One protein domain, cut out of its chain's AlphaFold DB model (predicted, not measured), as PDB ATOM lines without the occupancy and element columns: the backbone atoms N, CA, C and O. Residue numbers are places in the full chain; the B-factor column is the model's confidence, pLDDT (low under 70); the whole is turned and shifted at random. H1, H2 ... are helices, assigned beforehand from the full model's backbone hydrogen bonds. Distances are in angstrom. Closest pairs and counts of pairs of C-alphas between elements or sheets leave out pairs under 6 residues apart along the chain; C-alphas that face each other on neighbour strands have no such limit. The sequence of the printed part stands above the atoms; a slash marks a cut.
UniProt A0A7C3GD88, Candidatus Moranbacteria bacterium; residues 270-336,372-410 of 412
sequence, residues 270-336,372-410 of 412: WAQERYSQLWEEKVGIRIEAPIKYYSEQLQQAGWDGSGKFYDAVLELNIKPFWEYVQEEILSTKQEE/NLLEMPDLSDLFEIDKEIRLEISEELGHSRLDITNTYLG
ATOM      1  N   TRP A 270     334.702 339.314 310.798       98.19
ATOM      2  CA  TRP A 270     334.698 339.124 312.251       98.19
ATOM      3  C   TRP A 270     335.501 340.196 312.998       98.19
ATOM      4  O   TRP A 270     335.038 340.744 313.992       98.19
ATOM      5  N   ALA A 271     336.713 340.514 312.529       98.12
ATOM      6  CA  ALA A 271     337.569 341.485 313.205       98.12
ATOM      7  C   ALA A 271     336.964 342.895 313.172       98.12
ATOM      8  O   ALA A 271     337.065 343.624 314.155       98.12
ATOM      9  N   GLN A 272     336.342 343.265 312.052       98.00
ATOM     10  CA  GLN A 272     335.683 344.557 311.879       98.00
ATOM     11  C   GLN A 272     334.426 344.656 312.752       98.00
ATOM     12  O   GLN A 272     334.280 345.638 313.470       98.00
ATOM     13  N   GLU A 273     333.590 343.615 312.794       97.56
ATOM     14  CA  GLU A 273     332.428 343.576 313.692       97.56
ATOM     15  C   GLU A 273     332.835 343.583 315.168       97.56
ATOM     16  O   GLU A 273     332.242 344.309 315.970       97.56
ATOM     17  N   ARG A 274     333.882 342.831 315.539       97.56
ATOM     18  CA  ARG A 274     334.399 342.818 316.914       97.56
ATOM     19  C   ARG A 274     334.954 344.182 317.317       97.56
ATOM     20  O   ARG A 274     334.784 344.573 318.466       97.56
ATOM     21  N   TYR A 275     335.574 344.916 316.391       97.94
ATOM     22  CA  TYR A 275     336.002 346.297 316.627       97.94
ATOM     23  C   TYR A 275     334.810 347.200 316.950       97.94
ATOM     24  O   TYR A 275     334.835 347.880 317.973       97.94
ATOM     25  N   SER A 276     333.752 347.145 316.138       96.81
ATOM     26  CA  SER A 276     332.536 347.932 316.357       96.81
ATOM     27  C   SER A 276     331.867 347.603 317.698       96.81
ATOM     28  O   SER A 276     331.494 348.513 318.436       96.81
ATOM     29  N   GLN A 277     331.766 346.314 318.046       96.44
ATOM     30  CA  GLN A 277     331.228 345.850 319.335       96.44
ATOM     31  C   GLN A 277     332.055 346.355 320.518       96.44
ATOM     32  O   GLN A 277     331.508 346.879 321.477       96.44
ATOM     33  N   LEU A 278     333.379 346.220 320.454       96.44
ATOM     34  CA  LEU A 278     334.256 346.657 321.535       96.44
ATOM     35  C   LEU A 278     334.248 348.171 321.728       96.44
ATOM     36  O   LEU A 278     334.391 348.649 322.855       96.44
ATOM     37  N   TRP A 279     334.080 348.926 320.643       95.06
ATOM     38  CA  TRP A 279     333.905 350.369 320.733       95.06
ATOM     39  C   TRP A 279     332.597 350.722 321.443       95.06
ATOM     40  O   TRP A 279     332.599 351.533 322.367       95.06
ATOM     41  N   GLU A 280     331.508 350.044 321.084       94.12
ATOM     42  CA  GLU A 280     330.204 350.185 321.732       94.12
ATOM     43  C   GLU A 280     330.263 349.815 323.222       94.12
ATOM     44  O   GLU A 280     329.798 350.579 324.062       94.12
ATOM     45  N   GLU A 281     330.927 348.713 323.576       92.00
ATOM     46  CA  GLU A 281     331.119 348.276 324.965       92.00
ATOM     47  C   GLU A 281     331.916 349.294 325.804       92.00
ATOM     48  O   GLU A 281     331.598 349.519 326.974       92.00
ATOM     49  N   LYS A 282     332.965 349.905 325.234       91.00
ATOM     50  CA  LYS A 282     333.871 350.816 325.961       91.00
ATOM     51  C   LYS A 282     333.393 352.267 325.992       91.00
ATOM     52  O   LYS A 282     333.685 352.973 326.954       91.00
ATOM     53  N   VAL A 283     332.718 352.723 324.937       89.19
ATOM     54  CA  VAL A 283     332.389 354.143 324.711       89.19
ATOM     55  C   VAL A 283     330.878 354.395 324.722       89.19
ATOM     56  O   VAL A 283     330.456 355.538 324.878       89.19
ATOM     57  N   GLY A 284     330.054 353.351 324.593       87.88
ATOM     58  CA  GLY A 284     328.592 353.452 324.506       87.88
ATOM     59  C   GLY A 284     328.073 353.811 323.113       87.88
ATOM     60  O   GLY A 284     326.878 354.018 322.942       87.88
ATOM     61  N   ILE A 285     328.958 353.904 322.118       87.75
ATOM     62  CA  ILE A 285     328.625 354.296 320.745       87.75
ATOM     63  C   ILE A 285     329.209 353.256 319.807       87.75
ATOM     64  O   ILE A 285     330.362 352.870 319.961       87.75
ATOM     65  N   ARG A 286     328.439 352.802 318.826       92.44
ATOM     66  CA  ARG A 286     328.935 351.884 317.803       92.44
ATOM     67  C   ARG A 286     329.527 352.686 316.648       92.44
ATOM     68  O   ARG A 286     328.828 353.500 316.056       92.44
ATOM     69  N   ILE A 287     330.788 352.437 316.311       93.38
ATOM     70  CA  ILE A 287     331.432 352.993 315.110       93.38
ATOM     71  C   ILE A 287     331.950 351.863 314.234       93.38
ATOM     72  O   ILE A 287     332.243 350.775 314.726       93.38
ATOM     73  N   GLU A 288     332.124 352.134 312.948       93.62
ATOM     74  CA  GLU A 288     332.778 351.192 312.051       93.62
ATOM     75  C   GLU A 288     334.308 351.217 312.200       93.62
ATOM     76  O   GLU A 288     334.916 352.215 312.597       93.62
ATOM     77  N   ALA A 289     334.959 350.111 311.831       95.50
ATOM     78  CA  ALA A 289     336.413 350.069 311.710       95.50
ATOM     79  C   ALA A 289     336.910 351.079 310.651       95.50
ATOM     80  O   ALA A 289     336.237 351.258 309.631       95.50
ATOM     81  N   PRO A 290     338.118 351.664 310.799       94.94
ATOM     82  CA  PRO A 290     338.617 352.680 309.868       94.94
ATOM     83  C   PRO A 290     338.550 352.274 308.401       94.94
ATOM     84  O   PRO A 290     338.230 353.081 307.534       94.94
ATOM     85  N   ILE A 291     338.832 351.004 308.103       94.50
ATOM     86  CA  ILE A 291     338.801 350.525 306.728       94.50
ATOM     87  C   ILE A 291     337.407 350.564 306.101       94.50
ATOM     88  O   ILE A 291     337.304 350.809 304.901       94.50
ATOM     89  N   LYS A 292     336.345 350.349 306.884       94.19
ATOM     90  CA  LYS A 292     334.965 350.426 306.397       94.19
ATOM     91  C   LYS A 292     334.607 351.868 306.082       94.19
ATOM     92  O   LYS A 292     334.267 352.153 304.935       94.19
ATOM     93  N   TYR A 293     334.889 352.763 307.029       93.69
ATOM     94  CA  TYR A 293     334.736 354.202 306.857       93.69
ATOM     95  C   TYR A 293     335.421 354.696 305.573       93.69
ATOM     96  O   TYR A 293     334.770 355.227 304.674       93.69
ATOM     97  N   TYR A 294     336.728 354.459 305.422       93.88
ATOM     98  CA  TYR A 294     337.452 354.916 304.236       93.88
ATOM     99  C   TYR A 294     336.943 354.261 302.945       93.88
ATOM    100  O   TYR A 294     336.903 354.924 301.910       93.88
ATOM    101  N   SER A 295     336.538 352.987 302.981       91.94
ATOM    102  CA  SER A 295     336.021 352.302 301.788       91.94
ATOM    103  C   SER A 295     334.709 352.920 301.312       91.94
ATOM    104  O   SER A 295     334.546 353.151 300.114       91.94
ATOM    105  N   GLU A 296     333.806 353.243 302.237       92.19
ATOM    106  CA  GLU A 296     332.545 353.905 301.917       92.19
ATOM    107  C   GLU A 296     332.787 355.306 301.337       92.19
ATOM    108  O   GLU A 296     332.260 355.645 300.276       92.19
ATOM    109  N   GLN A 297     333.649 356.101 301.977       93.50
ATOM    110  CA  GLN A 297     333.970 357.454 301.517       93.50
ATOM    111  C   GLN A 297     334.586 357.455 300.110       93.50
ATOM    112  O   GLN A 297     334.222 358.273 299.263       93.50
ATOM    113  N   LEU A 298     335.480 356.506 299.820       91.75
ATOM    114  CA  LEU A 298     336.055 356.341 298.486       91.75
ATOM    115  C   LEU A 298     335.002 355.938 297.448       91.75
ATOM    116  O   LEU A 298     334.997 356.479 296.340       91.75
ATOM    117  N   GLN A 299     334.088 355.031 297.799       90.81
ATOM    118  CA  GLN A 299     332.991 354.643 296.916       90.81
ATOM    119  C   GLN A 299     332.079 355.837 296.600       90.81
ATOM    120  O   GLN A 299     331.742 356.062 295.435       90.81
ATOM    121  N   GLN A 300     331.722 356.637 297.609       92.62
ATOM    122  CA  GLN A 300     330.918 357.852 297.441       92.62
ATOM    123  C   GLN A 300     331.634 358.906 296.580       92.62
ATOM    124  O   GLN A 300     330.998 359.592 295.777       92.62
ATOM    125  N   ALA A 301     332.961 358.994 296.691       92.12
ATOM    126  CA  ALA A 301     333.801 359.848 295.855       92.12
ATOM    127  C   ALA A 301     334.001 359.314 294.419       92.12
ATOM    128  O   ALA A 301     334.620 359.987 293.594       92.12
ATOM    129  N   GLY A 302     333.464 358.132 294.095       90.50
ATOM    130  CA  GLY A 302     333.549 357.530 292.766       90.50
ATOM    131  C   GLY A 302     334.903 356.890 292.458       90.50
ATOM    132  O   GLY A 302     335.257 356.775 291.285       90.50
ATOM    133  N   TRP A 303     335.664 356.490 293.483       88.81
ATOM    134  CA  TRP A 303     336.893 355.727 293.292       88.81
ATOM    135  C   TRP A 303     336.574 354.377 292.641       88.81
ATOM    136  O   TRP A 303     335.740 353.612 293.120       88.81
ATOM    137  N   ASP A 304     337.245 354.081 291.533       83.31
ATOM    138  CA  ASP A 304     337.016 352.884 290.718       83.31
ATOM    139  C   ASP A 304     337.835 351.666 291.181       83.31
ATOM    140  O   ASP A 304     337.850 350.629 290.515       83.31
ATOM    141  N   GLY A 305     338.532 351.789 292.316       80.88
ATOM    142  CA  GLY A 305     339.444 350.770 292.830       80.88
ATOM    143  C   GLY A 305     340.820 350.770 292.159       80.88
ATOM    144  O   GLY A 305     341.612 349.859 292.407       80.88
ATOM    145  N   SER A 306     341.123 351.748 291.295       75.56
ATOM    146  CA  SER A 306     342.441 351.873 290.669       75.56
ATOM    147  C   SER A 306     343.443 352.594 291.576       75.56
ATOM    148  O   SER A 306     343.134 353.576 292.248       75.56
ATOM    149  N   GLY A 307     344.684 352.103 291.594       75.88
ATOM    150  CA  GLY A 307     345.732 352.636 292.466       75.88
ATOM    151  C   GLY A 307     345.704 352.039 293.875       75.88
ATOM    152  O   GLY A 307     345.053 351.028 294.128       75.88
ATOM    153  N   LYS A 308     346.488 352.617 294.791       81.69
ATOM    154  CA  LYS A 308     346.559 352.137 296.177       81.69
ATOM    155  C   LYS A 308     345.486 352.806 297.015       81.69
ATOM    156  O   LYS A 308     345.299 354.015 296.925       81.69
ATOM    157  N   PHE A 309     344.878 352.027 297.903       85.50
ATOM    158  CA  PHE A 309     343.777 352.478 298.746       85.50
ATOM    159  C   PHE A 309     344.071 353.790 299.497       85.50
ATOM    160  O   PHE A 309     343.348 354.766 299.338       85.50
ATOM    161  N   TYR A 310     345.167 353.861 300.263       83.25
ATOM    162  CA  TYR A 310     345.489 355.070 301.040       83.25
ATOM    163  C   TYR A 310     346.013 356.237 300.204       83.25
ATOM    164  O   TYR A 310     345.856 357.382 300.621       83.25
ATOM    165  N   ASP A 311     346.587 355.974 299.029       86.12
ATOM    166  CA  ASP A 311     346.945 357.055 298.110       86.12
ATOM    167  C   ASP A 311     345.654 357.737 297.625       86.12
ATOM    168  O   ASP A 311     345.555 358.960 297.678       86.12
ATOM    169  N   ALA A 312     344.614 356.957 297.298       85.88
ATOM    170  CA  ALA A 312     343.302 357.485 296.928       85.88
ATOM    171  C   ALA A 312     342.622 358.263 298.072       85.88
ATOM    172  O   ALA A 312     342.062 359.330 297.824       85.88
ATOM    173  N   VAL A 313     342.709 357.782 299.323       86.81
ATOM    174  CA  VAL A 313     342.198 358.505 300.514       86.81
ATOM    175  C   VAL A 313     342.811 359.908 300.598       86.81
ATOM    176  O   VAL A 313     342.092 360.888 300.804       86.81
ATOM    177  N   LEU A 314     344.129 360.012 300.404       87.88
ATOM    178  CA  LEU A 314     344.856 361.281 300.447       87.88
ATOM    179  C   LEU A 314     344.547 362.170 299.235       87.88
ATOM    180  O   LEU A 314     344.314 363.366 299.399       87.88
ATOM    181  N   GLU A 315     344.532 361.606 298.026       89.62
ATOM    182  CA  GLU A 315     344.274 362.338 296.778       89.62
ATOM    183  C   GLU A 315     342.862 362.930 296.726       89.62
ATOM    184  O   GLU A 315     342.680 364.061 296.268       89.62
ATOM    185  N   LEU A 316     341.871 362.190 297.227       89.06
ATOM    186  CA  LEU A 316     340.477 362.631 297.302       89.06
ATOM    187  C   LEU A 316     340.189 363.479 298.547       89.06
ATOM    188  O   LEU A 316     339.056 363.925 298.725       89.06
ATOM    189  N   ASN A 317     341.209 363.744 299.375       90.62
ATOM    190  CA  ASN A 317     341.116 364.546 300.592       90.62
ATOM    191  C   ASN A 317     339.963 364.075 301.498       90.62
ATOM    192  O   ASN A 317     339.183 364.887 302.009       90.62
ATOM    193  N   ILE A 318     339.840 362.752 301.644       90.69
ATOM    194  CA  ILE A 318     338.863 362.133 302.537       90.69
ATOM    195  C   ILE A 318     339.206 362.529 303.973       90.69
ATOM    196  O   ILE A 318     340.376 362.579 304.362       90.69
ATOM    197  N   LYS A 319     338.170 362.839 304.751       90.94
ATOM    198  CA  LYS A 319     338.319 363.282 306.133       90.94
ATOM    199  C   LYS A 319     339.045 362.211 306.973       90.94
ATOM    200  O   LYS A 319     338.765 361.025 306.801       90.94
ATOM    201  N   PRO A 320     339.962 362.594 307.882       90.88
ATOM    202  CA  PRO A 320     340.609 361.641 308.778       90.88
ATOM    203  C   PRO A 320     339.600 360.922 309.683       90.88
ATOM    204  O   PRO A 320     338.699 361.551 310.240       90.88
ATOM    205  N   PHE A 321     339.806 359.622 309.899       91.31
ATOM    206  CA  PHE A 321     338.930 358.767 310.706       91.31
ATOM    207  C   PHE A 321     338.654 359.348 312.094       91.31
ATOM    208  O   PHE A 321     337.515 359.378 312.544       91.31
ATOM    209  N   TRP A 322     339.678 359.863 312.770       89.81
ATOM    210  CA  TRP A 322     339.519 360.365 314.133       89.81
ATOM    211  C   TRP A 322     338.639 361.601 314.242       89.81
ATOM    212  O   TRP A 322     337.883 361.729 315.200       89.81
ATOM    213  N   GLU A 323     338.689 362.478 313.245       87.75
ATOM    214  CA  GLU A 323     337.785 363.622 313.202       87.75
ATOM    215  C   GLU A 323     336.344 363.175 312.929       87.75
ATOM    216  O   GLU A 323     335.404 363.822 313.382       87.75
ATOM    217  N   TYR A 324     336.142 362.096 312.167       89.94
ATOM    218  CA  TYR A 324     334.828 361.472 312.001       89.94
ATOM    219  C   TYR A 324     334.318 360.891 313.330       89.94
ATOM    220  O   TYR A 324     333.228 361.244 313.764       89.94
ATOM    221  N   VAL A 325     335.134 360.105 314.036       89.62
ATOM    222  CA  VAL A 325     334.746 359.490 315.319       89.62
ATOM    223  C   VAL A 325     334.365 360.537 316.367       89.62
ATOM    224  O   VAL A 325     333.380 360.363 317.080       89.62
ATOM    225  N   GLN A 326     335.110 361.640 316.466       88.38
ATOM    226  CA  GLN A 326     334.754 362.713 317.396       88.38
ATOM    227  C   GLN A 326     333.387 363.337 317.082       88.38
ATOM    228  O   GLN A 326     332.642 363.665 318.008       88.38
ATOM    229  N   GLU A 327     333.059 363.517 315.800       86.06
ATOM    230  CA  GLU A 327     331.765 364.059 315.375       86.06
ATOM    231  C   GLU A 327     330.618 363.096 315.651       86.06
ATOM    232  O   GLU A 327     329.595 363.538 316.167       86.06
ATOM    233  N   GLU A 328     330.803 361.799 315.398       86.62
ATOM    234  CA  GLU A 328     329.813 360.776 315.750       86.62
ATOM    235  C   GLU A 328     329.528 360.793 317.252       86.62
ATOM    236  O   GLU A 328     328.373 360.881 317.666       86.62
ATOM    237  N   ILE A 329     330.581 360.833 318.080       84.94
ATOM    238  CA  ILE A 329     330.428 360.889 319.538       84.94
ATOM    239  C   ILE A 329     329.628 362.124 319.967       84.94
ATOM    240  O   ILE A 329     328.741 362.029 320.815       84.94
ATOM    241  N   LEU A 330     329.925 363.291 319.394       83.44
ATOM    242  CA  LEU A 330     329.178 364.510 319.693       83.44
ATOM    243  C   LEU A 330     327.724 364.438 319.218       83.44
ATOM    244  O   LEU A 330     326.834 364.880 319.946       83.44
ATOM    245  N   SER A 331     327.486 363.912 318.017       84.50
ATOM    246  CA  SER A 331     326.154 363.800 317.424       84.50
ATOM    247  C   SER A 331     325.253 362.908 318.272       84.50
ATOM    248  O   SER A 331     324.164 363.329 318.661       84.50
ATOM    249  N   THR A 332     325.732 361.724 318.663       81.50
ATOM    250  CA  THR A 332     324.967 360.799 319.510       81.50
ATOM    251  C   THR A 332     324.637 361.419 320.868       81.50
ATOM    252  O   THR A 332     323.482 361.403 321.292       81.50
ATOM    253  N   LYS A 333     325.609 362.070 321.527       79.62
ATOM    254  CA  LYS A 333     325.356 362.761 322.804       79.62
ATOM    255  C   LYS A 333     324.344 363.904 322.669       79.62
ATOM    256  O   LYS A 333     323.564 364.155 323.588       79.62
ATOM    257  N   GLN A 334     324.333 364.614 321.538       80.38
ATOM    258  CA  GLN A 334     323.328 365.646 321.262       80.38
ATOM    259  C   GLN A 334     321.926 365.055 321.080       80.38
ATOM    260  O   GLN A 334     320.955 365.642 321.558       80.38
ATOM    261  N   GLU A 335     321.797 363.913 320.406       79.12
ATOM    262  CA  GLU A 335     320.512 363.226 320.242       79.12
ATOM    263  C   GLU A 335     319.941 362.749 321.581       79.12
ATOM    264  O   GLU A 335     318.771 363.018 321.868       79.12
ATOM    265  N   GLU A 336     320.766 362.147 322.443       74.94
ATOM    266  CA  GLU A 336     320.363 361.723 323.793       74.94
ATOM    267  C   GLU A 336     319.853 362.895 324.645       74.94
ATOM    268  O   GLU A 336     318.827 362.789 325.322       74.94
ATOM    269  N   ASN A 372     329.456 369.807 330.416       51.59
ATOM    270  CA  ASN A 372     330.383 368.672 330.564       51.59
ATOM    271  C   ASN A 372     330.031 367.478 329.653       51.59
ATOM    272  O   ASN A 372     330.891 366.657 329.345       51.59
ATOM    273  N   LEU A 373     328.768 367.348 329.228       53.41
ATOM    274  CA  LEU A 373     328.310 366.258 328.355       53.41
ATOM    275  C   LEU A 373     328.646 366.497 326.873       53.41
ATOM    276  O   LEU A 373     328.746 365.540 326.114       53.41
ATOM    277  N   LEU A 374     328.860 367.750 326.462       61.84
ATOM    278  CA  LEU A 374     329.089 368.150 325.065       61.84
ATOM    279  C   LEU A 374     330.559 368.459 324.736       61.84
ATOM    280  O   LEU A 374     330.848 368.951 323.644       61.84
ATOM    281  N   GLU A 375     331.497 368.184 325.646       66.69
ATOM    282  CA  GLU A 375     332.923 368.333 325.348       66.69
ATOM    283  C   GLU A 375     333.375 367.303 324.301       66.69
ATOM    284  O   GLU A 375     333.026 366.118 324.369       66.69
ATOM    285  N   MET A 376     334.162 367.767 323.319       66.81
ATOM    286  CA  MET A 376     334.807 366.870 322.360       66.81
ATOM    287  C   MET A 376     335.718 365.908 323.121       66.81
ATOM    288  O   MET A 376     336.558 366.381 323.890       66.81
ATOM    289  N   PRO A 377     335.602 364.589 322.889       72.25
ATOM    290  CA  PRO A 377     336.537 363.645 323.476       72.25
ATOM    291  C   PRO A 377     337.954 363.982 323.013       72.25
ATOM    292  O   PRO A 377     338.175 364.282 321.831       72.25
ATOM    293  N   ASP A 378     338.906 363.947 323.945       78.44
ATOM    294  CA  ASP A 378     340.309 364.145 323.607       78.44
ATOM    295  C   ASP A 378     340.754 363.038 322.646       78.44
ATOM    296  O   ASP A 378     340.518 361.850 322.870       78.44
ATOM    297  N   LEU A 379     341.421 363.433 321.562       77.31
ATOM    298  CA  LEU A 379     341.977 362.497 320.589       77.31
ATOM    299  C   LEU A 379     342.941 361.512 321.251       77.31
ATOM    300  O   LEU A 379     343.021 360.363 320.824       77.31
ATOM    301  N   SER A 380     343.661 361.951 322.289       78.56
ATOM    302  CA  SER A 380     344.589 361.074 322.999       78.56
ATOM    303  C   SER A 380     343.872 359.909 323.698       78.56
ATOM    304  O   SER A 380     344.345 358.773 323.609       78.56
ATOM    305  N   ASP A 381     342.690 360.155 324.268       85.62
ATOM    306  CA  ASP A 381     341.853 359.122 324.881       85.62
ATOM    307  C   ASP A 381     341.304 358.155 323.821       85.62
ATOM    308  O   ASP A 381     341.362 356.937 323.999       85.62
ATOM    309  N   LEU A 382     340.845 358.674 322.673       88.12
ATOM    310  CA  LEU A 382     340.360 357.839 321.565       88.12
ATOM    311  C   LEU A 382     341.457 356.919 321.006       88.12
ATOM    312  O   LEU A 382     341.182 355.764 320.676       88.12
ATOM    313  N   PHE A 383     342.702 357.399 320.926       88.56
ATOM    314  CA  PHE A 383     343.832 356.590 320.459       88.56
ATOM    315  C   PHE A 383     344.169 355.450 321.417       88.56
ATOM    316  O   PHE A 383     344.497 354.351 320.969       88.56
ATOM    317  N   GLU A 384     344.115 355.692 322.728       90.62
ATOM    318  CA  GLU A 384     344.360 354.629 323.703       90.62
ATOM    319  C   GLU A 384     343.220 353.600 323.699       90.62
ATOM    320  O   GLU A 384     343.505 352.401 323.714       90.62
ATOM    321  N   ILE A 385     341.959 354.026 323.541       92.50
ATOM    322  CA  ILE A 385     340.813 353.113 323.371       92.50
ATOM    323  C   ILE A 385     340.989 352.229 322.125       92.50
ATOM    324  O   ILE A 385     340.914 351.005 322.226       92.50
ATOM    325  N   ASP A 386     341.290 352.810 320.959       94.62
ATOM    326  CA  ASP A 386     341.556 352.053 319.724       94.62
ATOM    327  C   ASP A 386     342.691 351.047 319.894       94.62
ATOM    328  O   ASP A 386     342.580 349.885 319.495       94.62
ATOM    329  N   LYS A 387     343.780 351.465 320.537       93.75
ATOM    330  CA  LYS A 387     344.933 350.609 320.795       93.75
ATOM    331  C   LYS A 387     344.591 349.432 321.707       93.75
ATOM    332  O   LYS A 387     345.056 348.324 321.433       93.75
ATOM    333  N   GLU A 388     343.790 349.640 322.752       95.31
ATOM    334  CA  GLU A 388     343.287 348.562 323.610       95.31
ATOM    335  C   GLU A 388     342.417 347.576 322.825       95.31
ATOM    336  O   GLU A 388     342.661 346.370 322.873       95.31
ATOM    337  N   ILE A 389     341.457 348.083 322.048       96.81
ATOM    338  CA  ILE A 389     340.545 347.269 321.231       96.81
ATOM    339  C   ILE A 389     341.327 346.438 320.213       96.81
ATOM    340  O   ILE A 389     341.134 345.227 320.082       96.81
ATOM    341  N   ARG A 390     342.268 347.064 319.501       96.88
ATOM    342  CA  ARG A 390     343.151 346.372 318.557       96.88
ATOM    343  C   ARG A 390     343.996 345.310 319.252       96.88
ATOM    344  O   ARG A 390     344.240 344.258 318.659       96.88
ATOM    345  N   LEU A 391     344.479 345.565 320.466       94.69
ATOM    346  CA  LEU A 391     345.257 344.575 321.204       94.69
ATOM    347  C   LEU A 391     344.402 343.349 321.541       94.69
ATOM    348  O   LEU A 391     344.831 342.238 321.231       94.69
ATOM    349  N   GLU A 392     343.187 343.554 322.053       95.94
ATOM    350  CA  GLU A 392     342.234 342.478 322.355       95.94
ATOM    351  C   GLU A 392     341.913 341.647 321.102       95.94
ATOM    352  O   GLU A 392     342.134 340.434 321.074       95.94
ATOM    353  N   ILE A 393     341.541 342.305 320.000       96.81
ATOM    354  CA  ILE A 393     341.301 341.641 318.710       96.81
ATOM    355  C   ILE A 393     342.542 340.858 318.259       96.81
ATOM    356  O   ILE A 393     342.437 339.738 317.761       96.81
ATOM    357  N   SER A 394     343.747 341.408 318.427       94.75
ATOM    358  CA  SER A 394     344.986 340.724 318.040       94.75
ATOM    359  C   SER A 394     345.257 339.458 318.861       94.75
ATOM    360  O   SER A 394     345.806 338.484 318.323       94.75
ATOM    361  N   GLU A 395     344.883 339.452 320.141       93.88
ATOM    362  CA  GLU A 395     344.966 338.291 321.029       93.88
ATOM    363  C   GLU A 395     343.954 337.212 320.634       93.88
ATOM    364  O   GLU A 395     344.352 336.065 320.403       93.88
ATOM    365  N   GLU A 396     342.692 337.583 320.411       94.62
ATOM    366  CA  GLU A 396     341.635 336.673 319.945       94.62
ATOM    367  C   GLU A 396     341.932 336.082 318.558       94.62
ATOM    368  O   GLU A 396     341.637 334.923 318.255       94.62
ATOM    369  N   LEU A 397     342.627 336.841 317.709       93.56
ATOM    370  CA  LEU A 397     343.139 336.382 316.422       93.56
ATOM    371  C   LEU A 397     344.414 335.511 316.561       93.56
ATOM    372  O   LEU A 397     344.828 334.842 315.598       93.56
ATOM    373  N   GLY A 398     345.067 335.477 317.722       88.50
ATOM    374  CA  GLY A 398     346.294 334.709 317.973       88.50
ATOM    375  C   GLY A 398     347.542 335.285 317.301       88.50
ATOM    376  O   GLY A 398     348.467 334.544 316.937       88.50
ATOM    377  N   HIS A 399     347.555 336.594 317.047       87.38
ATOM    378  CA  HIS A 399     348.726 337.288 316.518       87.38
ATOM    379  C   HIS A 399     349.570 337.929 317.623       87.38
ATOM    380  O   HIS A 399     350.799 337.870 317.497       87.38
ATOM    381  N   SER A 400     348.922 338.482 318.660       85.06
ATOM    382  CA  SER A 400     349.525 339.190 319.809       85.06
ATOM    383  C   SER A 400     350.468 340.325 319.395       85.06
ATOM    384  O   SER A 400     351.551 340.502 319.952       85.06
ATOM    385  N   ARG A 401     350.101 341.047 318.331       83.00
ATOM    386  CA  ARG A 401     350.845 342.196 317.795       83.00
ATOM    387  C   ARG A 401     349.886 343.249 317.256       83.00
ATOM    388  O   ARG A 401     348.954 342.896 316.542       83.00
ATOM    389  N   LEU A 402     350.122 344.518 317.565       84.69
ATOM    390  CA  LEU A 402     349.235 345.609 317.153       84.69
ATOM    391  C   LEU A 402     349.298 345.865 315.638       84.69
ATOM    392  O   LEU A 402     348.272 346.001 314.993       84.69
ATOM    393  N   ASP A 403     350.495 345.847 315.050       79.06
ATOM    394  CA  ASP A 403     350.740 346.142 313.627       79.06
ATOM    395  C   ASP A 403     349.901 345.298 312.652       79.06
ATOM    396  O   ASP A 403     349.497 345.757 311.581       79.06
ATOM    397  N   ILE A 404     349.614 344.053 313.026       84.88
ATOM    398  CA  ILE A 404     348.856 343.124 312.195       84.88
ATOM    399  C   ILE A 404     347.380 343.515 312.070       84.88
ATOM    400  O   ILE A 404     346.742 343.118 311.096       84.88
ATOM    401  N   THR A 405     346.828 344.281 313.019       91.44
ATOM    402  CA  THR A 405     345.407 344.642 313.012       91.44
ATOM    403  C   THR A 405     345.085 345.639 311.918       91.44
ATOM    404  O   THR A 405     343.985 345.584 311.386       91.44
ATOM    405  N   ASN A 406     346.063 346.422 311.450       89.38
ATOM    406  CA  ASN A 406     345.906 347.292 310.281       89.38
ATOM    407  C   ASN A 406     345.516 346.504 309.025       89.38
ATOM    408  O   ASN A 406     344.812 347.017 308.167       89.38
ATOM    409  N   THR A 407     345.915 345.228 308.931       88.56
ATOM    410  CA  THR A 407     345.478 344.348 307.835       88.56
ATOM    411  C   THR A 407     343.972 344.082 307.882       88.56
ATOM    412  O   THR A 407     343.368 343.889 306.835       88.56
ATOM    413  N   TYR A 408     343.375 344.056 309.074       93.88
ATOM    414  CA  TYR A 408     341.967 343.726 309.293       93.88
ATOM    415  C   TYR A 408     341.069 344.968 309.376       93.88
ATOM    416  O   TYR A 408     339.974 344.963 308.824       93.88
ATOM    417  N   LEU A 409     341.556 346.013 310.044       94.88
ATOM    418  CA  LEU A 409     340.788 347.184 310.467       94.88
ATOM    419  C   LEU A 409     341.175 348.464 309.718       94.88
ATOM    420  O   LEU A 409     340.517 349.485 309.884       94.88
ATOM    421  N   GLY A 410     342.244 348.429 308.921       90.50
ATOM    422  CA  GLY A 410     342.841 349.622 308.330       90.50
ATOM    423  C   GLY A 410     343.706 350.402 309.316       90.50
ATOM    424  O   GLY A 410     343.686 350.183 310.533       90.50
TER     425      GLY A 410
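AT A GLANCE: This is residues 270 to 336 and 372 to 410 of the 412 residues of a protein of Candidatus Moranbacteria bacterium (UniProt A0A7C3GD88). The longest helix, H5, is crossed by H1, and short H6 packs on both at nearly a right angle, making a cluster of three helices. H2 leads away from the end of H6 to short H3 at one end of the domain, while H4 starts near the beginning of H2 and runs toward the other end. The printed part has 106 residues, with six named helices, H1 to H6 in chain order, and no named strand: it is all helix, with mostly crossed packing. It is compact, with a radius of gyration of the C-alphas of 14.6 A, and spans 44 by 36 by 22 A.

IN THESE COORDINATES: H5, residues 379 to 396, is 25.8 A long and begins at C-alpha 379 (341.977, 362.497, 320.589). H4, residues 321 to 336, is 22.9 A long. H1, residues 270 to 283, is 19.7 A long and begins at C-alpha 270 (334.698, 339.124, 312.251). H2, residues 290 to 300, is 15.5 A long. H3 is residues 309 to 315, 10.1 A, and H6 is residues 403 to 409, 10.5 A, ending at C-alpha 409 (340.788, 347.184, 310.467).

HOW THE PARTS SIT: With its residues 385 to 393 alone, H5 touches H1 at a steep tilt of 45 degrees, opposite ways; their closest C-alphas, of Leu 278 and Ile 389, are 6.3 A apart. H6 touches H2, the closest C-alphas being those of Ile 291 and Leu 409, 5.4 A. H4 and H5 only just touch, with 3 pairs of C-alphas within 8 A, the closest those of Trp 322 and Leu 379, 7.2 A. H2 and H3 only just touch, also with 3 pairs, the closest those of Leu 298 and Val 313, 6.8 A. H1 and H4 are apart. Each O i to N i+4 pair is within hydrogen-bond range in H1 to H5; in H6 1 of 3 is, beside 2 of 4 O i to N i+3 pairs.

THE WHOLE: The C-alphas farthest apart, of Ser 306 and Asn 372, are 44.9 A apart. Residues 337 to 371 are not printed, and C-alphas 336 and 372 are 13.9 A apart across the cut. No link printed whole is long. The model's pLDDT is under 70 at residues 372 to 376.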